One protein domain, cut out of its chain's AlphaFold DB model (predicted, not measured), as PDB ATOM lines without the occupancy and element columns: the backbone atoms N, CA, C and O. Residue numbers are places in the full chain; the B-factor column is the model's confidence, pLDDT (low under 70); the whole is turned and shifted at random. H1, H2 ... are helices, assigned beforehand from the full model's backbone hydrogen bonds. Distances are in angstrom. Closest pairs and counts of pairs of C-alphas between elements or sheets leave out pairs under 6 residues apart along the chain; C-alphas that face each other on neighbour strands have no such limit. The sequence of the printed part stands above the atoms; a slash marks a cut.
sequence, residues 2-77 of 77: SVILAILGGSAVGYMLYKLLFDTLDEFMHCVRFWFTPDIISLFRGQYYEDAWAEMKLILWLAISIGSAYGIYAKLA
ATOM      1  N   SER A   2     -38.058  -5.285  63.139       75.69
ATOM      2  CA  SER A   2     -36.786  -5.845  62.645       75.69
ATOM      3  C   SER A   2     -36.823  -6.403  61.212       75.69
ATOM      4  O   SER A   2     -35.921  -6.123  60.430       75.69
ATOM      5  N   VAL A   3     -37.893  -7.104  60.816       79.25
ATOM      6  CA  VAL A   3     -38.032  -7.654  59.446       79.25
ATOM      7  C   VAL A   3     -38.135  -6.555  58.379       79.25
ATOM      8  O   VAL A   3     -37.519  -6.659  57.324       79.25
ATOM      9  N   ILE A   4     -38.866  -5.473  58.662       84.88
ATOM     10  CA  ILE A   4     -39.047  -4.358  57.715       84.88
ATOM     11  C   ILE A   4     -37.705  -3.656  57.462       84.88
ATOM     12  O   ILE A   4     -37.379  -3.350  56.320       84.88
ATOM     13  N   LEU A   5     -36.895  -3.462  58.510       83.12
ATOM     14  CA  LEU A   5     -35.555  -2.881  58.392       83.12
ATOM     15  C   LEU A   5     -34.589  -3.790  57.620       83.12
ATOM     16  O   LEU A   5     -33.797  -3.287  56.827       83.12
ATOM     17  N   ALA A   6     -34.680  -5.110  57.801       81.69
ATOM     18  CA  ALA A   6     -33.883  -6.075  57.044       81.69
ATOM     19  C   ALA A   6     -34.222  -6.060  55.545       81.69
ATOM     20  O   ALA A   6     -33.315  -6.048  54.717       81.69
ATOM     21  N   ILE A   7     -35.511  -5.991  55.194       84.31
ATOM     22  CA  ILE A   7     -35.958  -5.900  53.796       84.31
ATOM     23  C   ILE A   7     -35.527  -4.566  53.177       84.31
ATOM     24  O   ILE A   7     -34.959  -4.553  52.088       84.31
ATOM     25  N   LEU A   8     -35.746  -3.446  53.875       87.88
ATOM     26  CA  LEU A   8     -35.335  -2.126  53.391       87.88
ATOM     27  C   LEU A   8     -33.817  -2.050  53.200       87.88
ATOM     28  O   LEU A   8     -33.358  -1.639  52.137       87.88
ATOM     29  N   GLY A   9     -33.038  -2.511  54.179       85.88
ATOM     30  CA  GLY A   9     -31.581  -2.547  54.084       85.88
ATOM     31  C   GLY A   9     -31.080  -3.452  52.959       85.88
ATOM     32  O   GLY A   9     -30.264  -3.017  52.151       85.88
ATOM     33  N   GLY A  10     -31.625  -4.667  52.845       83.69
ATOM     34  CA  GLY A  10     -31.298  -5.598  51.761       83.69
ATOM     35  C   GLY A  10     -31.630  -5.036  50.377       83.69
ATOM     36  O   GLY A  10     -30.813  -5.123  49.466       83.69
ATOM     37  N   SER A  11     -32.789  -4.384  50.225       83.62
ATOM     38  CA  SER A  11     -33.184  -3.742  48.962       83.62
ATOM     39  C   SER A  11     -32.288  -2.558  48.587       83.62
ATOM     40  O   SER A  11     -31.941  -2.404  47.418       83.62
ATOM     41  N   ALA A  12     -31.857  -1.752  49.562       88.19
ATOM     42  CA  ALA A  12     -30.961  -0.623  49.326       88.19
ATOM     43  C   ALA A  12     -29.571  -1.096  48.881       88.19
ATOM     44  O   ALA A  12     -29.014  -0.570  47.917       88.19
ATOM     45  N   VAL A  13     -29.040  -2.131  49.542       87.56
ATOM     46  CA  VAL A  13     -27.773  -2.774  49.171       87.56
ATOM     47  C   VAL A  13     -27.876  -3.403  47.782       87.56
ATOM     48  O   VAL A  13     -27.015  -3.153  46.939       87.56
ATOM     49  N   GLY A  14     -28.961  -4.130  47.501       85.81
ATOM     50  CA  GLY A  14     -29.227  -4.699  46.181       85.81
ATOM     51  C   GLY A  14     -29.309  -3.635  45.087       85.81
ATOM     52  O   GLY A  14     -28.713  -3.799  44.027       85.81
ATOM     53  N   TYR A  15     -29.956  -2.497  45.336       85.06
ATOM     54  CA  TYR A  15     -30.016  -1.402  44.365       85.06
ATOM     55  C   TYR A  15     -28.638  -0.771  44.095       85.06
ATOM     56  O   TYR A  15     -28.295  -0.493  42.944       85.06
ATOM     57  N   MET A  16     -27.816  -0.580  45.132       86.56
ATOM     58  CA  MET A  16     -26.450  -0.067  44.970       86.56
ATOM     59  C   MET A  16     -25.563  -1.034  44.184       86.56
ATOM     60  O   MET A  16     -24.854  -0.610  43.274       86.56
ATOM     61  N   LEU A  17     -25.630  -2.329  44.497       83.19
ATOM     62  CA  LEU A  17     -24.900  -3.367  43.769       83.19
ATOM     63  C   LEU A  17     -25.379  -3.507  42.333       83.19
ATOM     64  O   LEU A  17     -24.553  -3.701  41.449       83.19
ATOM     65  N   TYR A  18     -26.686  -3.379  42.095       80.88
ATOM     66  CA  TYR A  18     -27.244  -3.380  40.748       80.88
ATOM     67  C   TYR A  18     -26.585  -2.279  39.912       80.88
ATOM     68  O   TYR A  18     -26.032  -2.566  38.859       80.88
ATOM     69  N   LYS A  19     -26.532  -1.051  40.441       82.31
ATOM     70  CA  LYS A  19     -25.923   0.095  39.755       82.31
ATOM     71  C   LYS A  19     -24.397  -0.017  39.587       82.31
ATOM     72  O   LYS A  19     -23.827   0.682  38.759       82.31
ATOM     73  N   LEU A  20     -23.728  -0.829  40.407       83.94
ATOM     74  CA  LEU A  20     -22.280  -1.041  40.341       83.94
ATOM     75  C   LEU A  20     -21.897  -2.158  39.360       83.94
ATOM     76  O   LEU A  20     -20.866  -2.072  38.701       83.94
ATOM     77  N   LEU A  21     -22.694  -3.227  39.312       79.56
ATOM     78  CA  LEU A  21     -22.394  -4.443  38.553       79.56
ATOM     79  C   LEU A  21     -23.016  -4.440  37.152       79.56
ATOM     80  O   LEU A  21     -22.461  -5.070  36.246       79.56
ATOM     81  N   PHE A  22     -24.143  -3.750  36.982       81.62
ATOM     82  CA  PHE A  22     -24.920  -3.713  35.748       81.62
ATOM     83  C   PHE A  22     -25.067  -2.274  35.271       81.62
ATOM     84  O   PHE A  22     -25.440  -1.385  36.037       81.62
ATOM     85  N   ASP A  23     -24.788  -2.059  33.988       78.75
ATOM     86  CA  ASP A  23     -24.848  -0.724  33.394       78.75
ATOM     87  C   ASP A  23     -26.288  -0.390  32.960       78.75
ATOM     88  O   ASP A  23     -26.732   0.756  33.007       78.75
ATOM     89  N   THR A  24     -27.067  -1.416  32.581       80.50
ATOM     90  CA  THR A  24     -28.451  -1.266  32.092       80.50
ATOM     91  C   THR A  24     -29.402  -2.315  32.681       80.50
ATOM     92  O   THR A  24     -29.017  -3.455  32.942       80.50
ATOM     93  N   LEU A  25     -30.686  -1.949  32.813       77.19
ATOM     94  CA  LEU A  25     -31.761  -2.859  33.242       77.19
ATOM     95  C   LEU A  25     -31.881  -4.079  32.318       77.19
ATOM     96  O   LEU A  25     -32.132  -5.181  32.799       77.19
ATOM     97  N   ASP A  26     -31.669  -3.892  31.014       78.31
ATOM     98  CA  ASP A  26     -31.633  -4.976  30.030       78.31
ATOM     99  C   ASP A  26     -30.523  -5.995  30.317       78.31
ATOM    100  O   ASP A  26     -30.779  -7.193  30.262       78.31
ATOM    101  N   GLU A  27     -29.316  -5.546  30.690       76.44
ATOM    102  CA  GLU A  27     -28.198  -6.438  31.039       76.44
ATOM    103  C   GLU A  27     -28.566  -7.295  32.255       76.44
ATOM    104  O   GLU A  27     -28.404  -8.515  32.241       76.44
ATOM    105  N   PHE A  28     -29.159  -6.676  33.277       77.75
ATOM    106  CA  PHE A  28     -29.621  -7.384  34.466       77.75
ATOM    107  C   PHE A  28     -30.738  -8.385  34.160       77.75
ATOM    108  O   PHE A  28     -30.655  -9.545  34.559       77.75
ATOM    109  N   MET A  29     -31.767  -7.970  33.418       76.69
ATOM    110  CA  MET A  29     -32.872  -8.853  33.033       76.69
ATOM    111  C   MET A  29     -32.398 -10.012  32.159       76.69
ATOM    112  O   MET A  29     -32.917 -11.123  32.285       76.69
ATOM    113  N   HIS A  30     -31.401  -9.779  31.307       71.75
ATOM    114  CA  HIS A  30     -30.793 -10.825  30.503       71.75
ATOM    115  C   HIS A  30     -30.086 -11.854  31.388       71.75
ATOM    116  O   HIS A  30     -30.359 -13.044  31.248       71.75
ATOM    117  N   CYS A  31     -29.289 -11.402  32.359       71.38
ATOM    118  CA  CYS A  31     -28.633 -12.273  33.332       71.38
ATOM    119  C   CYS A  31     -29.667 -13.072  34.148       71.38
ATOM    120  O   CYS A  31     -29.532 -14.282  34.310       71.38
ATOM    121  N   VAL A  32     -30.741 -12.424  34.625       73.94
ATOM    122  CA  VAL A  32     -31.792 -13.089  35.421       73.94
ATOM    123  C   VAL A  32     -32.484 -14.164  34.593       73.94
ATOM    124  O   VAL A  32     -32.688 -15.281  35.059       73.94
ATOM    125  N   ARG A  33     -32.815 -13.853  33.338       70.62
ATOM    126  CA  ARG A  33     -33.420 -14.811  32.410       70.62
ATOM    127  C   ARG A  33     -32.489 -15.985  32.116       70.62
ATOM    128  O   ARG A  33     -32.972 -17.106  31.969       70.62
ATOM    129  N   PHE A  34     -31.185 -15.732  32.060       66.44
ATOM    130  CA  PHE A  34     -30.166 -16.764  31.921       66.44
ATOM    131  C   PHE A  34     -30.156 -17.708  33.122       66.44
ATOM    132  O   PHE A  34     -30.189 -18.911  32.936       66.44
ATOM    133  N   TRP A  35     -30.262 -17.175  34.340       65.50
ATOM    134  CA  TRP A  35     -30.309 -17.967  35.576       65.50
ATOM    135  C   TRP A  35     -31.522 -18.916  35.664       65.50
ATOM    136  O   TRP A  35     -31.454 -19.979  36.275       65.50
ATOM    137  N   PHE A  36     -32.641 -18.556  35.025       65.12
ATOM    138  CA  PHE A  36     -33.821 -19.424  34.882       65.12
ATOM    139  C   PHE A  36     -33.777 -20.334  33.643       65.12
ATOM    140  O   PHE A  36     -34.635 -21.208  33.494       65.12
ATOM    141  N   THR A  37     -32.810 -20.136  32.747       62.53
ATOM    142  CA  THR A  37     -32.602 -20.987  31.576       62.53
ATOM    143  C   THR A  37     -31.573 -22.055  31.950       62.53
ATOM    144  O   THR A  37     -30.455 -21.708  32.300       62.53
ATOM    145  N   PRO A  38     -31.897 -23.357  31.905       54.72
ATOM    146  CA  PRO A  38     -30.945 -24.389  32.306       54.72
ATOM    147  C   PRO A  38     -29.667 -24.347  31.442       54.72
ATOM    148  O   PRO A  38     -29.747 -24.415  30.212       54.72
ATOM    149  N   ASP A  39     -28.507 -24.295  32.111       55.12
ATOM    150  CA  ASP A  39     -27.115 -24.163  31.614       55.12
ATOM    151  C   ASP A  39     -26.702 -25.051  30.424       55.12
ATOM    152  O   ASP A  39     -25.699 -24.820  29.748       55.12
ATOM    153  N   ILE A  40     -27.489 -26.078  30.122       55.41
ATOM    154  CA  ILE A  40     -27.202 -27.090  29.102       55.41
ATOM    155  C   ILE A  40     -27.198 -26.486  27.683       55.41
ATOM    156  O   ILE A  40     -26.544 -27.014  26.786       55.41
ATOM    157  N   ILE A  41     -27.897 -25.363  27.468       55.16
ATOM    158  CA  ILE A  41     -27.994 -24.699  26.156       55.16
ATOM    159  C   ILE A  41     -26.857 -23.675  25.939       55.16
ATOM    160  O   ILE A  41     -26.422 -23.490  24.801       55.16
ATOM    161  N   SER A  42     -26.335 -23.047  27.003       52.47
ATOM    162  CA  SER A  42     -25.237 -22.056  26.935       52.47
ATOM    163  C   SER A  42     -23.897 -22.700  26.557       52.47
ATOM    164  O   SER A  42     -23.176 -22.198  25.690       52.47
ATOM    165  N   LEU A  43     -23.616 -23.886  27.106       52.84
ATOM    166  CA  LEU A  43     -22.365 -24.620  26.887       52.84
ATOM    167  C   LEU A  43     -22.052 -24.926  25.410       52.84
ATOM    168  O   LEU A  43     -20.888 -25.042  25.032       52.84
ATOM    169  N   PHE A  44     -23.074 -25.026  24.557       55.66
ATOM    170  CA  PHE A  44     -22.924 -25.325  23.129       55.66
ATOM    171  C   PHE A  44     -22.654 -24.093  22.242       55.66
ATOM    172  O   PHE A  44     -22.374 -24.261  21.055       55.66
ATOM    173  N   ARG A  45     -22.727 -22.860  22.774       61.47
ATOM    174  CA  ARG A  45     -22.631 -21.614  21.980       61.47
ATOM    175  C   ARG A  45     -21.233 -20.996  21.888       61.47
ATOM    176  O   ARG A  45     -21.032 -20.103  21.072       61.47
ATOM    177  N   GLY A  46     -20.268 -21.457  22.686       63.38
ATOM    178  CA  GLY A  46     -18.875 -20.991  22.627       63.38
ATOM    179  C   GLY A  46     -18.595 -19.617  23.259       63.38
ATOM    180  O   GLY A  46     -17.455 -19.165  23.205       63.38
ATOM    181  N   GLN A  47     -19.579 -18.971  23.901       63.94
ATOM    182  CA  GLN A  47     -19.426 -17.688  24.620       63.94
ATOM    183  C   GLN A  47     -19.277 -17.872  26.140       63.94
ATOM    184  O   GLN A  47     -19.792 -17.101  26.942       63.94
ATOM    185  N   TYR A  48     -18.531 -18.901  26.543       64.19
ATOM    186  CA  TYR A  48     -18.428 -19.337  27.940       64.19
ATOM    187  C   TYR A  48     -17.938 -18.237  28.899       64.19
ATOM    188  O   TYR A  48     -18.353 -18.183  30.049       64.19
ATOM    189  N   TYR A  49     -17.052 -17.347  28.441       66.50
ATOM    190  CA  TYR A  49     -16.471 -16.301  29.289       66.50
ATOM    191  C   TYR A  49     -17.427 -15.141  29.578       66.50
ATOM    192  O   TYR A  49     -17.439 -14.642  30.701       66.50
ATOM    193  N   GLU A  50     -18.214 -14.708  28.591       71.00
ATOM    194  CA  GLU A  50     -19.206 -13.641  28.782       71.00
ATOM    195  C   GLU A  50     -20.370 -14.145  29.639       71.00
ATOM    196  O   GLU A  50     -20.758 -13.469  30.594       71.00
ATOM    197  N   ASP A  51     -20.837 -15.368  29.371       70.06
ATOM    198  CA  ASP A  51     -21.907 -16.015  30.135       70.06
ATOM    199  C   ASP A  51     -21.481 -16.261  31.595       70.06
ATOM    200  O   ASP A  51     -22.194 -15.871  32.520       70.06
ATOM    201  N   ALA A  52     -20.275 -16.795  31.833       73.25
ATOM    202  CA  ALA A  52     -19.768 -17.025  33.190       73.25
ATOM    203  C   ALA A  52     -19.538 -15.719  33.972       73.25
ATOM    204  O   ALA A  52     -19.742 -15.669  35.188       73.25
ATOM    205  N   TRP A  53     -19.116 -14.640  33.302       77.25
ATOM    206  CA  TRP A  53     -18.958 -13.331  33.943       77.25
ATOM    207  C   TRP A  53     -20.312 -12.735  34.343       77.25
ATOM    208  O   TRP A  53     -20.462 -12.237  35.462       77.25
ATOM    209  N   ALA A  54     -21.307 -12.826  33.459       75.44
ATOM    210  CA  ALA A  54     -22.678 -12.400  33.717       75.44
ATOM    211  C   ALA A  54     -23.311 -13.173  34.888       75.44
ATOM    212  O   ALA A  54     -23.883 -12.568  35.798       75.44
ATOM    213  N   GLU A  55     -23.142 -14.494  34.914       75.56
ATOM    214  CA  GLU A  55     -23.646 -15.352  35.984       75.56
ATOM    215  C   GLU A  55     -22.975 -15.043  37.331       75.56
ATOM    216  O   GLU A  55     -23.650 -14.864  38.350       75.56
ATOM    217  N   MET A  56     -21.649 -14.875  37.341       78.44
ATOM    218  CA  MET A  56     -20.903 -14.542  38.553       78.44
ATOM    219  C   MET A  56     -21.329 -13.191  39.145       78.44
ATOM    220  O   MET A  56     -21.500 -13.093  40.363       78.44
ATOM    221  N   LYS A  57     -21.541 -12.154  38.317       79.31
ATOM    222  CA  LYS A  57     -22.081 -10.861  38.784       79.31
ATOM    223  C   LYS A  57     -23.426 -11.043  39.485       79.31
ATOM    224  O   LYS A  57     -23.676 -10.423  40.517       79.31
ATOM    225  N   LEU A  58     -24.285 -11.894  38.931       80.00
ATOM    226  CA  LEU A  58     -25.628 -12.150  39.439       80.00
ATOM    227  C   LEU A  58     -25.607 -12.890  40.777       80.00
ATOM    228  O   LEU A  58     -26.273 -12.474  41.725       80.00
ATOM    229  N   ILE A  59     -24.794 -13.945  40.877       82.06
ATOM    230  CA  ILE A  59     -24.591 -14.702  42.116       82.06
ATOM    231  C   ILE A  59     -24.026 -13.787  43.203       82.06
ATOM    232  O   ILE A  59     -24.511 -13.802  44.335       82.06
ATOM    233  N   LEU A  60     -23.044 -12.951  42.862       82.62
ATOM    234  CA  LEU A  60     -22.454 -11.990  43.789       82.62
ATOM    235  C   LEU A  60     -23.493 -10.965  44.270       82.62
ATOM    236  O   LEU A  60     -23.593 -10.697  45.468       82.62
ATOM    237  N   TRP A  61     -24.305 -10.438  43.353       85.31
ATOM    238  CA  TRP A  61     -25.398  -9.520  43.667       85.31
ATOM    239  C   TRP A  61     -26.413 -10.147  44.638       85.31
ATOM    240  O   TRP A  61     -26.758  -9.537  45.656       85.31
ATOM    241  N   LEU A  62     -26.842 -11.384  44.373       83.38
ATOM    242  CA  LEU A  62     -27.784 -12.136  45.208       83.38
ATOM    243  C   LEU A  62     -27.199 -12.456  46.587       83.38
ATOM    244  O   LEU A  62     -27.846 -12.204  47.605       83.38
ATOM    245  N   ALA A  63     -25.969 -12.967  46.630       86.69
ATOM    246  CA  ALA A  63     -25.298 -13.360  47.863       86.69
ATOM    247  C   ALA A  63     -25.105 -12.172  48.812       86.69
ATOM    248  O   ALA A  63     -25.398 -12.284  50.004       86.69
ATOM    249  N   ILE A  64     -24.675 -11.014  48.298       86.94
ATOM    250  CA  ILE A  64     -24.479  -9.821  49.129       86.94
ATOM    251  C   ILE A  64     -25.827  -9.224  49.561       86.94
ATOM    252  O   ILE A  64     -25.972  -8.806  50.712       86.94
ATOM    253  N   SER A  65     -26.840  -9.222  48.690       85.62
ATOM    254  CA  SER A  65     -28.181  -8.721  49.033       85.62
ATOM    255  C   SER A  65     -28.845  -9.566  50.128       85.62
ATOM    256  O   SER A  65     -29.360  -9.028  51.107       85.62
ATOM    257  N   ILE A  66     -28.775 -10.896  50.021       84.56
ATOM    258  CA  ILE A  66     -29.322 -11.811  51.033       84.56
ATOM    259  C   ILE A  66     -28.480 -11.774  52.313       84.56
ATOM    260  O   ILE A  66     -29.032 -11.695  53.410       84.56
ATOM    261  N   GLY A  67     -27.150 -11.786  52.193       87.81
ATOM    262  CA  GLY A  67     -26.239 -11.753  53.336       87.81
ATOM    263  C   GLY A  67     -26.371 -10.473  54.161       87.81
ATOM    264  O   GLY A  67     -26.385 -10.529  55.390       87.81
ATOM    265  N   SER A  68     -26.542  -9.323  53.506       86.00
ATOM    266  CA  SER A  68     -26.787  -8.047  54.188       86.00
ATOM    267  C   SER A  68     -28.150  -8.014  54.883       86.00
ATOM    268  O   SER A  68     -28.218  -7.634  56.052       86.00
ATOM    269  N   ALA A  69     -29.217  -8.484  54.229       83.00
ATOM    270  CA  ALA A  69     -30.537  -8.602  54.852       83.00
ATOM    271  C   ALA A  69     -30.513  -9.532  56.079       83.00
ATOM    272  O   ALA A  69     -31.036  -9.177  57.137       83.00
ATOM    273  N   TYR A  70     -29.854 -10.690  55.967       86.19
ATOM    274  CA  TYR A  70     -29.682 -11.632  57.072       86.19
ATOM    275  C   TYR A  70     -28.854 -11.033  58.213       86.19
ATOM    276  O   TYR A  70     -29.243 -11.153  59.368       86.19
ATOM    277  N   GLY A  71     -27.751 -10.341  57.913       86.62
ATOM    278  CA  GLY A  71     -26.924  -9.681  58.924       86.62
ATOM    279  C   GLY A  71     -27.678  -8.592  59.691       86.62
ATOM    280  O   GLY A  71     -27.551  -8.497  60.912       86.62
ATOM    281  N   ILE A  72     -28.510  -7.809  58.995       84.19
ATOM    282  CA  ILE A  72     -29.390  -6.811  59.616       84.19
ATOM    283  C   ILE A  72     -30.423  -7.505  60.505       84.19
ATOM    284  O   ILE A  72     -30.592  -7.110  61.657       84.19
ATOM    285  N   TYR A  73     -31.071  -8.562  60.009       82.56
ATOM    286  CA  TYR A  73     -32.034  -9.336  60.788       82.56
ATOM    287  C   TYR A  73     -31.398  -9.965  62.037       82.56
ATOM    288  O   TYR A  73     -31.915  -9.771  63.126       82.56
ATOM    289  N   ALA A  74     -30.249 -10.633  61.909       85.06
ATOM    290  CA  ALA A  74     -29.551 -11.303  63.008       85.06
ATOM    291  C   ALA A  74     -29.019 -10.339  64.083       85.06
ATOM    292  O   ALA A  74     -28.865 -10.728  65.233       85.06
ATOM    293  N   LYS A  75     -28.732  -9.080  63.727       81.00
ATOM    294  CA  LYS A  75     -28.381  -8.023  64.693       81.00
ATOM    295  C   LYS A  75     -29.591  -7.415  65.409       81.00
ATOM    296  O   LYS A  75     -29.404  -6.774  66.439       81.00
ATOM    297  N   LEU A  76     -30.786  -7.532  64.826       71.44
ATOM    298  CA  LEU A  76     -32.036  -6.917  65.296       71.44
ATOM    299  C   LEU A  76     -33.038  -7.931  65.885       71.44
ATOM    300  O   LEU A  76     -34.095  -7.505  66.358       71.44
ATOM    301  N   ALA A  77     -32.749  -9.230  65.789       59.94
ATOM    302  CA  ALA A  77     -33.485 -10.344  66.389       59.94
ATOM    303  C   ALA A  77     -32.902 -10.682  67.765       59.94
ATOM    304  O   ALA A  77     -33.719 -10.980  68.663       59.94
TER     305      ALA A  77
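This is residues 2 to 77 of the 77 residues of an uncharacterized protein of Pseudoalteromonas sp. (UniProt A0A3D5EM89). Two long helices, H1 and H3, run side by side in opposite ways, and the short helix H2 crosses H3 beyond the end of H1, making a loose rod. H3 makes the long axis, and at the end far from Ser 2 and Ala 77 residues 44 to 50, of which 48 to 50 belong to H3, stick out free. The printed part has 76 residues with three named helices in the order H1, H2, H3 and no named strand; its class is all helix. The radius of gyration of the C-alphas is 14.8 A, and the C-alphas span 47 by 23 by 16 A.

H1, residues 2 to 21, touches H3, residues 48 to 76, at a shallow tilt of 26 degrees, opposite ways; their closest C-alphas, those of Gly 10 and Ala 69, are 4.4 A apart. H2, residues 25 to 35, is close to H1 but not clearly touching it: their closest C-alphas, those of Tyr 18 and Phe 28, are 7.8 A apart, and their lines are about perpendicular at 74 degrees. H2 touches H3 about perpendicular at 87 degrees, meeting residues 54 to 58 of H3 alone; the closest C-alphas, those of Cys 31 and Ala 54, are 6.0 A apart. In H1, H2 and H3 every O i to N i+4 pair is within hydrogen-bond range.

H1 begins at C-alpha 2, (-36.786, -5.845, 62.645), and is 28.1 A long from first to last C-alpha. H2 begins at C-alpha 25, (-31.761, -2.859, 33.242), and measures 15.4 A. H3 measures 41.7 A and ends at C-alpha 76, (-32.036, -6.917, 65.296).

The two C-alphas farthest apart, those of Gly 46 and Ala 77, are 47.3 A apart. The printed part has no cut. The link from H1 to H2 is tight, and that from H2 to H3, residues 36 to 47, is long. The mean pLDDT of the printed part is 76.3; residues 34 to 49 and residue 77 are under 70.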